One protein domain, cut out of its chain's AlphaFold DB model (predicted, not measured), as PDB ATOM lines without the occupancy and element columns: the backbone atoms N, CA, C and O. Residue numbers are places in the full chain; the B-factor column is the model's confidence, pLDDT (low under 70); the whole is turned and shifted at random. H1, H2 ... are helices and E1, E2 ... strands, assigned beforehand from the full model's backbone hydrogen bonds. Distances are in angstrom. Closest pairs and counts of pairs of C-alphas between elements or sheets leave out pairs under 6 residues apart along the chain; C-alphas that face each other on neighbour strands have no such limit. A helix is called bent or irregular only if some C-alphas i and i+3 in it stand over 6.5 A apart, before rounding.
ATOM      1  N   PRO A 135     210.019 164.692 124.811       63.47
ATOM      2  CA  PRO A 135     210.453 164.028 123.594       63.47
ATOM      3  C   PRO A 135     211.709 164.720 123.064       63.47
ATOM      4  O   PRO A 135     211.782 165.952 123.057       63.47
ATOM      5  N   THR A 136     212.697 163.943 122.625       71.12
ATOM      6  CA  THR A 136     213.876 164.511 121.964       71.12
ATOM      7  C   THR A 136     213.456 165.236 120.686       71.12
ATOM      8  O   THR A 136     212.389 164.983 120.124       71.12
ATOM      9  N   GLU A 137     214.293 166.140 120.183       76.25
ATOM     10  CA  GLU A 137     213.981 166.882 118.957       76.25
ATOM     11  C   GLU A 137     213.779 165.953 117.743       76.25
ATOM     12  O   GLU A 137     212.917 166.192 116.895       76.25
ATOM     13  N   GLU A 138     214.502 164.831 117.714       64.75
ATOM     14  CA  GLU A 138     214.322 163.758 116.737       64.75
ATOM     15  C   GLU A 138     212.963 163.056 116.892       64.75
ATOM     16  O   GLU A 138     212.233 162.908 115.910       64.75
ATOM     17  N   GLN A 139     212.564 162.711 118.120       68.06
ATOM     18  CA  GLN A 139     211.241 162.142 118.396       68.06
ATOM     19  C   GLN A 139     210.120 163.118 118.025       68.06
ATOM     20  O   GLN A 139     209.128 162.710 117.426       68.06
ATOM     21  N   LEU A 140     210.273 164.416 118.311       73.56
ATOM     22  CA  LEU A 140     209.315 165.444 117.893       73.56
ATOM     23  C   LEU A 140     209.208 165.527 116.370       73.56
ATOM     24  O   LEU A 140     208.108 165.678 115.839       73.56
ATOM     25  N   ARG A 141     210.332 165.430 115.652       72.12
ATOM     26  CA  ARG A 141     210.343 165.425 114.185       72.12
ATOM     27  C   ARG A 141     209.619 164.196 113.635       72.12
ATOM     28  O   ARG A 141     208.794 164.351 112.736       72.12
ATOM     29  N   ALA A 142     209.873 163.018 114.205       70.44
ATOM     30  CA  ALA A 142     209.187 161.781 113.843       70.44
ATOM     31  C   ALA A 142     207.675 161.875 114.103       70.44
ATOM     32  O   ALA A 142     206.884 161.587 113.207       70.44
ATOM     33  N   TRP A 143     207.264 162.383 115.268       72.69
ATOM     34  CA  TRP A 143     205.852 162.609 115.592       72.69
ATOM     35  C   TRP A 143     205.179 163.597 114.642       72.69
ATOM     36  O   TRP A 143     204.081 163.335 114.165       72.69
ATOM     37  N   LYS A 144     205.837 164.710 114.304       76.38
ATOM     38  CA  LYS A 144     205.313 165.666 113.316       76.38
ATOM     39  C   LYS A 144     205.159 165.030 111.936       76.38
ATOM     40  O   LYS A 144     204.178 165.302 111.252       76.38
ATOM     41  N   ALA A 145     206.118 164.206 111.512       77.56
ATOM     42  CA  ALA A 145     206.034 163.494 110.241       77.56
ATOM     43  C   ALA A 145     204.880 162.484 110.245       77.56
ATOM     44  O   ALA A 145     204.095 162.466 109.299       77.56
ATOM     45  N   PHE A 146     204.739 161.717 111.328       75.00
ATOM     46  CA  PHE A 146     203.631 160.789 111.532       75.00
ATOM     47  C   PHE A 146     202.277 161.509 111.486       75.00
ATOM     48  O   PHE A 146     201.427 161.145 110.682       75.00
ATOM     49  N   LEU A 147     202.110 162.600 112.241       75.88
ATOM     50  CA  LEU A 147     200.877 163.393 112.236       75.88
ATOM     51  C   LEU A 147     200.540 163.939 110.845       75.88
ATOM     52  O   LEU A 147     199.380 163.920 110.459       75.88
ATOM     53  N   LYS A 148     201.533 164.358 110.050       78.88
ATOM     54  CA  LYS A 148     201.312 164.772 108.652       78.88
ATOM     55  C   LYS A 148     200.890 163.621 107.738       78.88
ATOM     56  O   LYS A 148     200.272 163.863 106.704       78.88
ATOM     57  N   VAL A 149     201.317 162.392 108.020       76.44
ATOM     58  CA  VAL A 149     200.864 161.206 107.278       76.44
ATOM     59  C   VAL A 149     199.425 160.897 107.667       76.44
ATOM     60  O   VAL A 149     198.582 160.835 106.779       76.44
ATOM     61  N   GLU A 150     199.130 160.812 108.962       78.50
ATOM     62  CA  GLU A 150     197.775 160.577 109.473       78.50
ATOM     63  C   GLU A 150     196.789 161.647 108.999       78.50
ATOM     64  O   GLU A 150     195.709 161.319 108.521       78.50
ATOM     65  N   GLU A 151     197.175 162.924 109.033       80.94
ATOM     66  CA  GLU A 151     196.360 164.026 108.517       80.94
ATOM     67  C   GLU A 151     196.068 163.855 107.023       80.94
ATOM     68  O   GLU A 151     194.927 164.022 106.599       80.94
ATOM     69  N   ARG A 152     197.070 163.490 106.212       81.94
ATOM     70  CA  ARG A 152     196.870 163.231 104.778       81.94
ATOM     71  C   ARG A 152     195.944 162.045 104.547       81.94
ATOM     72  O   ARG A 152     195.070 162.130 103.692       81.94
ATOM     73  N   VAL A 153     196.110 160.969 105.310       79.12
ATOM     74  CA  VAL A 153     195.266 159.774 105.222       79.12
ATOM     75  C   VAL A 153     193.825 160.097 105.617       79.12
ATOM     76  O   VAL A 153     192.902 159.731 104.894       79.12
ATOM     77  N   ALA A 154     193.618 160.818 106.720       80.94
ATOM     78  CA  ALA A 154     192.299 161.258 107.158       80.94
ATOM     79  C   ALA A 154     191.649 162.163 106.106       80.94
ATOM     80  O   ALA A 154     190.538 161.884 105.661       80.94
ATOM     81  N   LYS A 155     192.378 163.175 105.620       85.31
ATOM     82  CA  LYS A 155     191.900 164.079 104.569       85.31
ATOM     83  C   LYS A 155     191.585 163.369 103.272       85.31
ATOM     84  O   LYS A 155     190.703 163.840 102.580       85.31
ATOM     85  N   ALA A 156     192.276 162.292 102.916       84.31
ATOM     86  CA  ALA A 156     191.999 161.538 101.697       84.31
ATOM     87  C   ALA A 156     190.794 160.587 101.849       84.31
ATOM     88  O   ALA A 156     190.194 160.181 100.865       84.31
ATOM     89  N   ARG A 157     190.387 160.274 103.084       83.25
ATOM     90  CA  ARG A 157     189.195 159.461 103.387       83.25
ATOM     91  C   ARG A 157     187.957 160.285 103.716       83.25
ATOM     92  O   ARG A 157     186.861 159.740 103.732       83.25
ATOM     93  N   GLN A 158     188.126 161.563 104.035       88.25
ATOM     94  CA  GLN A 158     187.040 162.428 104.475       88.25
ATOM     95  C   GLN A 158     186.123 162.803 103.305       88.25
ATOM     96  O   GLN A 158     186.600 163.260 102.265       88.25
ATOM     97  N   PHE A 159     184.821 162.616 103.484       91.38
ATOM     98  CA  PHE A 159     183.775 163.135 102.610       91.38
ATOM     99  C   PHE A 159     182.450 163.194 103.382       91.38
ATOM    100  O   PHE A 159     182.231 162.429 104.325       91.38
ATOM    101  N   CYS A 160     181.553 164.065 102.943       89.38
ATOM    102  CA  CYS A 160     180.162 164.144 103.362       89.38
ATOM    103  C   CYS A 160     179.281 163.957 102.130       89.38
ATOM    104  O   CYS A 160     179.628 164.401 101.042       89.38
ATOM    105  N   VAL A 161     178.150 163.271 102.278       90.88
ATOM    106  CA  VAL A 161     177.191 163.063 101.190       90.88
ATOM    107  C   VAL A 161     175.786 163.071 101.766       90.88
ATOM    108  O   VAL A 161     175.562 162.542 102.858       90.88
ATOM    109  N   ASN A 162     174.831 163.664 101.051       88.19
ATOM    110  CA  ASN A 162     173.470 163.742 101.550       88.19
ATOM    111  C   ASN A 162     172.826 162.369 101.477       88.19
ATOM    112  O   ASN A 162     172.781 161.704 100.436       88.19
ATOM    113  N   PHE A 163     172.295 161.972 102.618       84.62
ATOM    114  CA  PHE A 163     171.482 160.790 102.757       84.62
ATOM    115  C   PHE A 163     170.050 161.107 102.315       84.62
ATOM    116  O   PHE A 163     169.432 162.041 102.819       84.62
ATOM    117  N   LEU A 164     169.534 160.342 101.354       83.00
ATOM    118  CA  LEU A 164     168.195 160.542 100.803       83.00
ATOM    119  C   LEU A 164     167.158 159.666 101.503       83.00
ATOM    120  O   LEU A 164     166.072 160.137 101.826       83.00
ATOM    121  N   ASN A 165     167.457 158.376 101.679       82.19
ATOM    122  CA  ASN A 165     166.542 157.419 102.297       82.19
ATOM    123  C   ASN A 165     167.280 156.140 102.714       82.19
ATOM    124  O   ASN A 165     168.314 155.803 102.140       82.19
ATOM    125  N   SER A 166     166.720 155.381 103.652       83.06
ATOM    126  CA  SER A 166     167.180 154.036 104.006       83.06
ATOM    127  C   SER A 166     166.039 153.050 103.898       83.06
ATOM    128  O   SER A 166     164.909 153.371 104.266       83.06
ATOM    129  N   TYR A 167     166.346 151.821 103.511       82.44
ATOM    130  CA  TYR A 167     165.436 150.708 103.735       82.44
ATOM    131  C   TYR A 167     166.173 149.546 104.390       82.44
ATOM    132  O   TYR A 167     167.372 149.346 104.197       82.44
ATOM    133  N   TYR A 168     165.433 148.800 105.203       78.06
ATOM    134  CA  TYR A 168     165.942 147.622 105.883       78.06
ATOM    135  C   TYR A 168     165.529 146.374 105.107       78.06
ATOM    136  O   TYR A 168     164.335 146.103 104.952       78.06
ATOM    137  N   ASP A 169     166.507 145.618 104.615       76.38
ATOM    138  CA  ASP A 169     166.253 144.322 104.003       76.38
ATOM    139  C   ASP A 169     166.104 143.268 105.108       76.38
ATOM    140  O   ASP A 169     167.077 142.756 105.662       76.38
ATOM    141  N   LEU A 170     164.852 142.920 105.419       72.25
ATOM    142  CA  LEU A 170     164.505 141.896 106.411       72.25
ATOM    143  C   LEU A 170     165.081 140.509 106.081       72.25
ATOM    144  O   LEU A 170     165.289 139.715 107.000       72.25
ATOM    145  N   LYS A 171     165.324 140.196 104.802       77.56
ATOM    146  CA  LYS A 171     165.847 138.892 104.369       77.56
ATOM    147  C   LYS A 171     167.356 138.802 104.562       77.56
ATOM    148  O   LYS A 171     167.834 137.757 104.990       77.56
ATOM    149  N   GLN A 172     168.088 139.876 104.269       76.12
ATOM    150  CA  GLN A 172     169.549 139.908 104.413       76.12
ATOM    151  C   GLN A 172     170.018 140.467 105.764       76.12
ATOM    152  O   GLN A 172     171.178 140.294 106.124       76.12
ATOM    153  N   ARG A 173     169.107 141.055 106.554       79.00
ATOM    154  CA  ARG A 173     169.413 141.803 107.786       79.00
ATOM    155  C   ARG A 173     170.401 142.947 107.532       79.00
ATOM    156  O   ARG A 173     171.260 143.228 108.365       79.00
ATOM    157  N   GLU A 174     170.262 143.607 106.385       76.44
ATOM    158  CA  GLU A 174     171.129 144.704 105.950       76.44
ATOM    159  C   GLU A 174     170.355 146.027 105.899       76.44
ATOM    160  O   GLU A 174     169.162 146.068 105.589       76.44
ATOM    161  N   ILE A 175     171.043 147.128 106.210       75.06
ATOM    162  CA  ILE A 175     170.525 148.485 106.026       75.06
ATOM    163  C   ILE A 175     171.122 149.021 104.729       75.06
ATOM    164  O   ILE A 175     172.336 149.190 104.630       75.06
ATOM    165  N   VAL A 176     170.269 149.322 103.754       80.19
ATOM    166  CA  VAL A 176     170.691 149.945 102.499       80.19
ATOM    167  C   VAL A 176     170.419 151.440 102.577       80.19
ATOM    168  O   VAL A 176     169.291 151.863 102.837       80.19
ATOM    169  N   LEU A 177     171.459 152.242 102.346       80.31
ATOM    170  CA  LEU A 177     171.393 153.701 102.344       80.31
ATOM    171  C   LEU A 177     171.421 154.212 100.900       80.31
ATOM    172  O   LEU A 177     172.356 153.929 100.153       80.31
ATOM    173  N   LYS A 178     170.412 154.993 100.509       83.38
ATOM    174  CA  LYS A 178     170.390 155.737  99.246       83.38
ATOM    175  C   LYS A 178     170.976 157.122  99.496       83.38
ATOM    176  O   LYS A 178     170.475 157.865 100.341       83.38
ATOM    177  N   ILE A 179     172.019 157.466  98.754       88.31
ATOM    178  CA  ILE A 179     172.747 158.735  98.869       88.31
ATOM    179  C   ILE A 179     172.656 159.530  97.563       88.31
ATOM    180  O   ILE A 179     172.452 158.948  96.497       88.31
ATOM    181  N   ASN A 180     172.809 160.852  97.640       87.75
ATOM    182  CA  ASN A 180     172.957 161.713  96.469       87.75
ATOM    183  C   ASN A 180     174.437 162.018  96.220       87.75
ATOM    184  O   ASN A 180     174.996 162.903  96.857       87.75
ATOM    185  N   ILE A 181     175.065 161.323  95.273       87.31
ATOM    186  CA  ILE A 181     176.498 161.493  94.975       87.31
ATOM    187  C   ILE A 181     176.819 162.928  94.526       87.31
ATOM    188  O   ILE A 181     177.864 163.466  94.877       87.31
ATOM    189  N   ASN A 182     175.889 163.594  93.835       88.38
ATOM    190  CA  ASN A 182     176.081 164.963  93.349       88.38
ATOM    191  C   ASN A 182     176.089 166.013  94.466       88.38
ATOM    192  O   ASN A 182     176.375 167.176  94.205       88.38
ATOM    193  N   SER A 183     175.750 165.630  95.698       89.75
ATOM    194  CA  SER A 183     175.837 166.513  96.857       89.75
ATOM    195  C   SER A 183     177.111 166.280  97.675       89.75
ATOM    196  O   SER A 183     177.154 166.681  98.837       89.75
ATOM    197  N   ALA A 184     178.081 165.524  97.155       91.75
ATOM    198  CA  ALA A 184     179.255 165.154  97.923       91.75
ATOM    199  C   ALA A 184     180.169 166.366  98.160       91.75
ATOM    200  O   ALA A 184     180.493 167.107  97.232       91.75
ATOM    201  N   THR A 185     180.619 166.543  99.400       93.50
ATOM    202  CA  THR A 185     181.528 167.622  99.816       93.50
ATOM    203  C   THR A 185     182.628 167.075 100.727       93.50
ATOM    204  O   THR A 185     182.585 165.915 101.145       93.50
ATOM    205  N   LEU A 186     183.655 167.870 101.028       89.50
ATOM    206  CA  LEU A 186     184.724 167.446 101.945       89.50
ATOM    207  C   LEU A 186     184.281 167.422 103.413       89.50
ATOM    208  O   LEU A 186     184.740 166.574 104.176       89.50
ATOM    209  N   ASP A 187     183.421 168.346 103.821       87.88
ATOM    210  CA  ASP A 187     183.142 168.646 105.230       87.88
ATOM    211  C   ASP A 187     181.674 168.989 105.526       87.88
ATOM    212  O   ASP A 187     181.340 169.339 106.657       87.88
ATOM    213  N   GLY A 188     180.792 168.840 104.538       85.44
ATOM    214  CA  GLY A 188     179.375 169.187 104.644       85.44
ATOM    215  C   GLY A 188     179.051 170.601 104.165       85.44
ATOM    216  O   GLY A 188     177.871 170.919 104.055       85.44
ATOM    217  N   ASP A 189     180.060 171.413 103.832       87.81
ATOM    218  CA  ASP A 189     179.873 172.745 103.258       87.81
ATOM    219  C   ASP A 189     179.728 172.672 101.729       87.81
ATOM    220  O   ASP A 189     180.509 171.998 101.049       87.81
ATOM    221  N   GLU A 190     178.730 173.369 101.186       86.44
ATOM    222  CA  GLU A 190     178.463 173.450  99.746       86.44
ATOM    223  C   GLU A 190     179.590 174.175  98.992       86.44
ATOM    224  O   GLU A 190     179.773 173.952  97.801       86.44
ATOM    225  N   GLU A 191     180.419 174.986  99.651       89.19
ATOM    226  CA  GLU A 191     181.593 175.576  98.992       89.19
ATOM    227  C   GLU A 191     182.677 174.530  98.661       89.19
ATOM    228  O   GLU A 191     183.497 174.735  97.761       89.19
ATOM    229  N   ASN A 192     182.654 173.372  99.329       90.75
ATOM    230  CA  ASN A 192     183.669 172.324  99.226       90.75
ATOM    231  C   ASN A 192     183.191 171.095  98.435       90.75
ATOM    232  O   ASN A 192     183.480 169.954  98.822       90.75
ATOM    233  N   TYR A 193     182.464 171.306  97.330       92.50
ATOM    234  CA  TYR A 193     182.007 170.220  96.455       92.50
ATOM    235  C   TYR A 193     183.159 169.356  95.935       92.50
ATOM    236  O   TYR A 193     184.193 169.845  95.471       92.50
ATOM    237  N   ILE A 194     182.932 168.045  95.945       92.69
ATOM    238  CA  ILE A 194     183.790 167.063  95.289       92.69
ATOM    239  C   ILE A 194     183.028 166.406  94.144       92.69
ATOM    240  O   ILE A 194     181.834 166.134  94.236       92.69
ATOM    241  N   ASN A 195     183.729 166.160  93.040       91.88
ATOM    242  CA  ASN A 195     183.142 165.471  91.899       91.88
ATOM    243  C   ASN A 195     182.997 163.962  92.166       91.88
ATOM    244  O   ASN A 195     183.553 163.421  93.124       91.88
ATOM    245  N   GLU A 196     182.258 163.284  91.291       89.56
ATOM    246  CA  GLU A 196     181.954 161.857  91.412       89.56
ATOM    247  C   GLU A 196     183.213 160.972  91.461       89.56
ATOM    248  O   GLU A 196     183.316 160.099  92.325       89.56
ATOM    249  N   ASP A 197     184.204 161.225  90.601       89.44
ATOM    250  CA  ASP A 197     185.451 160.449  90.576       89.44
ATOM    251  C   ASP A 197     186.215 160.555  91.903       89.44
ATOM    252  O   ASP A 197     186.670 159.551  92.462       89.44
ATOM    253  N   ASN A 198     186.320 161.775  92.434       89.88
ATOM    254  CA  ASN A 198     186.982 162.069  93.699       89.88
ATOM    255  C   ASN A 198     186.206 161.456  94.876       89.88
ATOM    256  O   ASN A 198     186.807 160.838  95.753       89.88
ATOM    257  N   PHE A 199     184.872 161.530  94.861       91.12
ATOM    258  CA  PHE A 199     184.020 160.848  95.834       91.12
ATOM    259  C   PHE A 199     184.285 159.336  95.853       91.12
ATOM    260  O   PHE A 199     184.584 158.777  96.910       91.12
ATOM    261  N   TRP A 200     184.262 158.667  94.697       88.25
ATOM    262  CA  TRP A 200     184.498 157.222  94.628       88.25
ATOM    263  C   TRP A 200     185.925 156.824  95.002       88.25
ATOM    264  O   TRP A 200     186.136 155.761  95.593       88.25
ATOM    265  N   GLU A 201     186.921 157.657  94.702       88.81
ATOM    266  CA  GLU A 201     188.284 157.455  95.188       88.81
ATOM    267  C   GLU A 201     188.347 157.487  96.721       88.81
ATOM    268  O   GLU A 201     188.868 156.549  97.330       88.81
ATOM    269  N   ARG A 202     187.743 158.498  97.349       88.94
ATOM    270  CA  ARG A 202     187.680 158.631  98.812       88.94
ATOM    271  C   ARG A 202     186.920 157.479  99.460       88.94
ATOM    272  O   ARG A 202     187.398 156.911 100.441       88.94
ATOM    273  N   VAL A 203     185.794 157.059  98.874       86.19
ATOM    274  CA  VAL A 203     185.039 155.872  99.308       86.19
ATOM    275  C   VAL A 203     185.929 154.631  99.265       86.19
ATOM    276  O   VAL A 203     186.012 153.911 100.258       86.19
ATOM    277  N   ARG A 204     186.659 154.388  98.165       84.88
ATOM    278  CA  ARG A 204     187.604 153.258  98.062       84.88
ATOM    279  C   ARG A 204     188.696 153.318  99.126       84.88
ATOM    280  O   ARG A 204     189.030 152.288  99.703       84.88
ATOM    281  N   GLN A 205     189.222 154.502  99.422       81.31
ATOM    282  CA  GLN A 205     190.230 154.686 100.468       81.31
ATOM    283  C   GLN A 205     189.662 154.520 101.892       81.31
ATOM    284  O   GLN A 205     190.408 154.168 102.812       81.31
ATOM    285  N   ALA A 206     188.356 154.741 102.077       77.69
ATOM    286  CA  ALA A 206     187.631 154.522 103.327       77.69
ATOM    287  C   ALA A 206     187.217 153.051 103.557       77.69
ATOM    288  O   ALA A 206     187.023 152.665 104.708       77.69
ATOM    289  N   LYS A 207     187.169 152.202 102.509       63.97
ATOM    290  CA  LYS A 207     186.815 150.757 102.568       63.97
ATOM    291  C   LYS A 207     187.710 149.888 103.482       63.97
ATOM    292  O   LYS A 207     187.420 148.711 103.663       63.97
ATOM    293  N   ASN A 208     188.759 150.435 104.103       54.72
ATOM    294  CA  ASN A 208     189.581 149.735 105.106       54.72
ATOM    295  C   ASN A 208     188.894 149.562 106.485       54.72
ATOM    296  O   ASN A 208     189.543 149.167 107.453       54.72
ATOM    297  N   GLN A 209     187.593 149.838 106.588       51.72
ATOM    298  CA  GLN A 209     186.699 149.368 107.652       51.72
ATOM    299  C   GLN A 209     185.564 148.583 106.977       51.72
ATOM    300  O   GLN A 209     185.142 148.987 105.895       51.72
ATOM    301  N   GLU A 210     185.111 147.461 107.557       41.38
ATOM    302  CA  GLU A 210     184.103 146.552 106.975       41.38
ATOM    303  C   GLU A 210     182.777 147.266 106.653       41.38
ATOM    304  O   GLU A 210     181.817 147.228 107.416       41.38
ATOM    305  N   ILE A 211     182.708 147.918 105.498       43.12
ATOM    306  CA  ILE A 211     181.492 148.510 104.960       43.12
ATOM    307  C   ILE A 211     181.384 148.021 103.519       43.12
ATOM    308  O   ILE A 211     182.173 148.392 102.646       43.12
ATOM    309  N   LYS A 212     180.438 147.109 103.282       42.59
ATOM    310  CA  LYS A 212     180.152 146.576 101.949       42.59
ATOM    311  C   LYS A 212     179.269 147.578 101.213       42.59
ATOM    312  O   LYS A 212     178.134 147.813 101.609       42.59
ATOM    313  N   PHE A 213     179.800 148.157 100.143       45.31
ATOM    314  CA  PHE A 213     179.045 149.010  99.229       45.31
ATOM    315  C   PHE A 213     178.793 148.245  97.929       45.31
ATOM    316  O   PHE A 213     179.707 147.603  97.413       45.31
ATOM    317  N   SER A 214     177.557 148.299  97.432       42.41
ATOM    318  CA  SER A 214     177.179 147.760  96.124       42.41
ATOM    319  C   SER A 214     177.525 148.771  95.032       42.41
ATOM    320  O   SER A 214     177.177 149.943  95.157       42.41
ATOM    321  N   ASP A 215     178.167 148.313  93.956       44.38
ATOM    322  CA  ASP A 215     178.539 149.149  92.805       44.38
ATOM    323  C   ASP A 215     177.362 149.357  91.817       44.38
ATOM    324  O   ASP A 215     177.520 149.966  90.760       44.38
ATOM    325  N   VAL A 216     176.163 148.847  92.134       39.03
ATOM    326  CA  VAL A 216     174.976 148.961  91.275       39.03
ATOM    327  C   VAL A 216     174.173 150.205  91.648       39.03
ATOM    328  O   VAL A 216     173.522 150.242  92.692       39.03
ATOM    329  N   ILE A 217     174.168 151.203  90.762       41.09
ATOM    330  CA  ILE A 217     173.253 152.350  90.832       41.09
ATOM    331  C   ILE A 217     171.844 151.839  90.482       41.09
ATOM    332  O   ILE A 217     171.641 151.390  89.352       41.09
TER     333      ILE A 217
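AT A GLANCE: This is residues 135 to 217 of the 234 residues of the protein "DNA helicase" of Raphidiopsis brookii D9 (UniProt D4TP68). Two bent strands, E1 and E2, form a hairpin; the shorter helix H2 packs on E2 with residues 196 to 200, and the long helix H1 sticks out from this body as an arm with residues 137 to 142 and 144 to 152. The arm and the hairpin turn make the longest axis. The printed part has 83 residues with H1, E1, E2 and H2 in chain order, an antiparallel sheet E1 - E2, and a mixed class of helices and strands. It is only just loose, close to extended, with a radius of gyration of the C-alphas of 17.2 A and a flat outline of 57 by 33 by 17 A.

IN THESE COORDINATES: Find C-alpha 160 at (180.162, 164.144, 103.362), where E1, residues 160 to 169, begins; it runs 24.2 A. E2, residues 174 to 185, runs 25.9 A. E1 bends by 68 degrees at residue 164 and E2 by 91 degrees at residue 182. H1, residues 137 to 157, starts at C-alpha 137 (213.981, 166.882, 118.957) and runs 30.2 A. H2, residues 196 to 206, ends at C-alpha 206 (187.631, 154.522, 103.327).

HOW THE PARTS SIT: Look first at the hairpin E1 and E2, antiparallel at 161 degrees, where N 164 and O 178 are 2.8 A apart and N 160 and O 185 2.8 A, both within hydrogen-bond range. The closest C-alphas of E2 and H2, those of Ile 181 and Glu 196, are 6.5 A apart. H1 and H2 touch, H1 with residues 156 to 157 alone; their closest C-alphas, Arg 157 and Arg 202, are 4.9 A apart. They run opposite ways at a steep tilt of 52 degrees. H1 and E2 are apart, as are E1 and H2. In H1 and H2 every O i to N i+4 pair is within hydrogen-bond range.

THE WHOLE: The farthest C-alphas, those of Glu 137 and Lys 171, are 57.6 A apart. The printed part has no cut and no long link. Look for pLDDT under 70 at residue 135, residues 138 to 139 and residues 207 to 217.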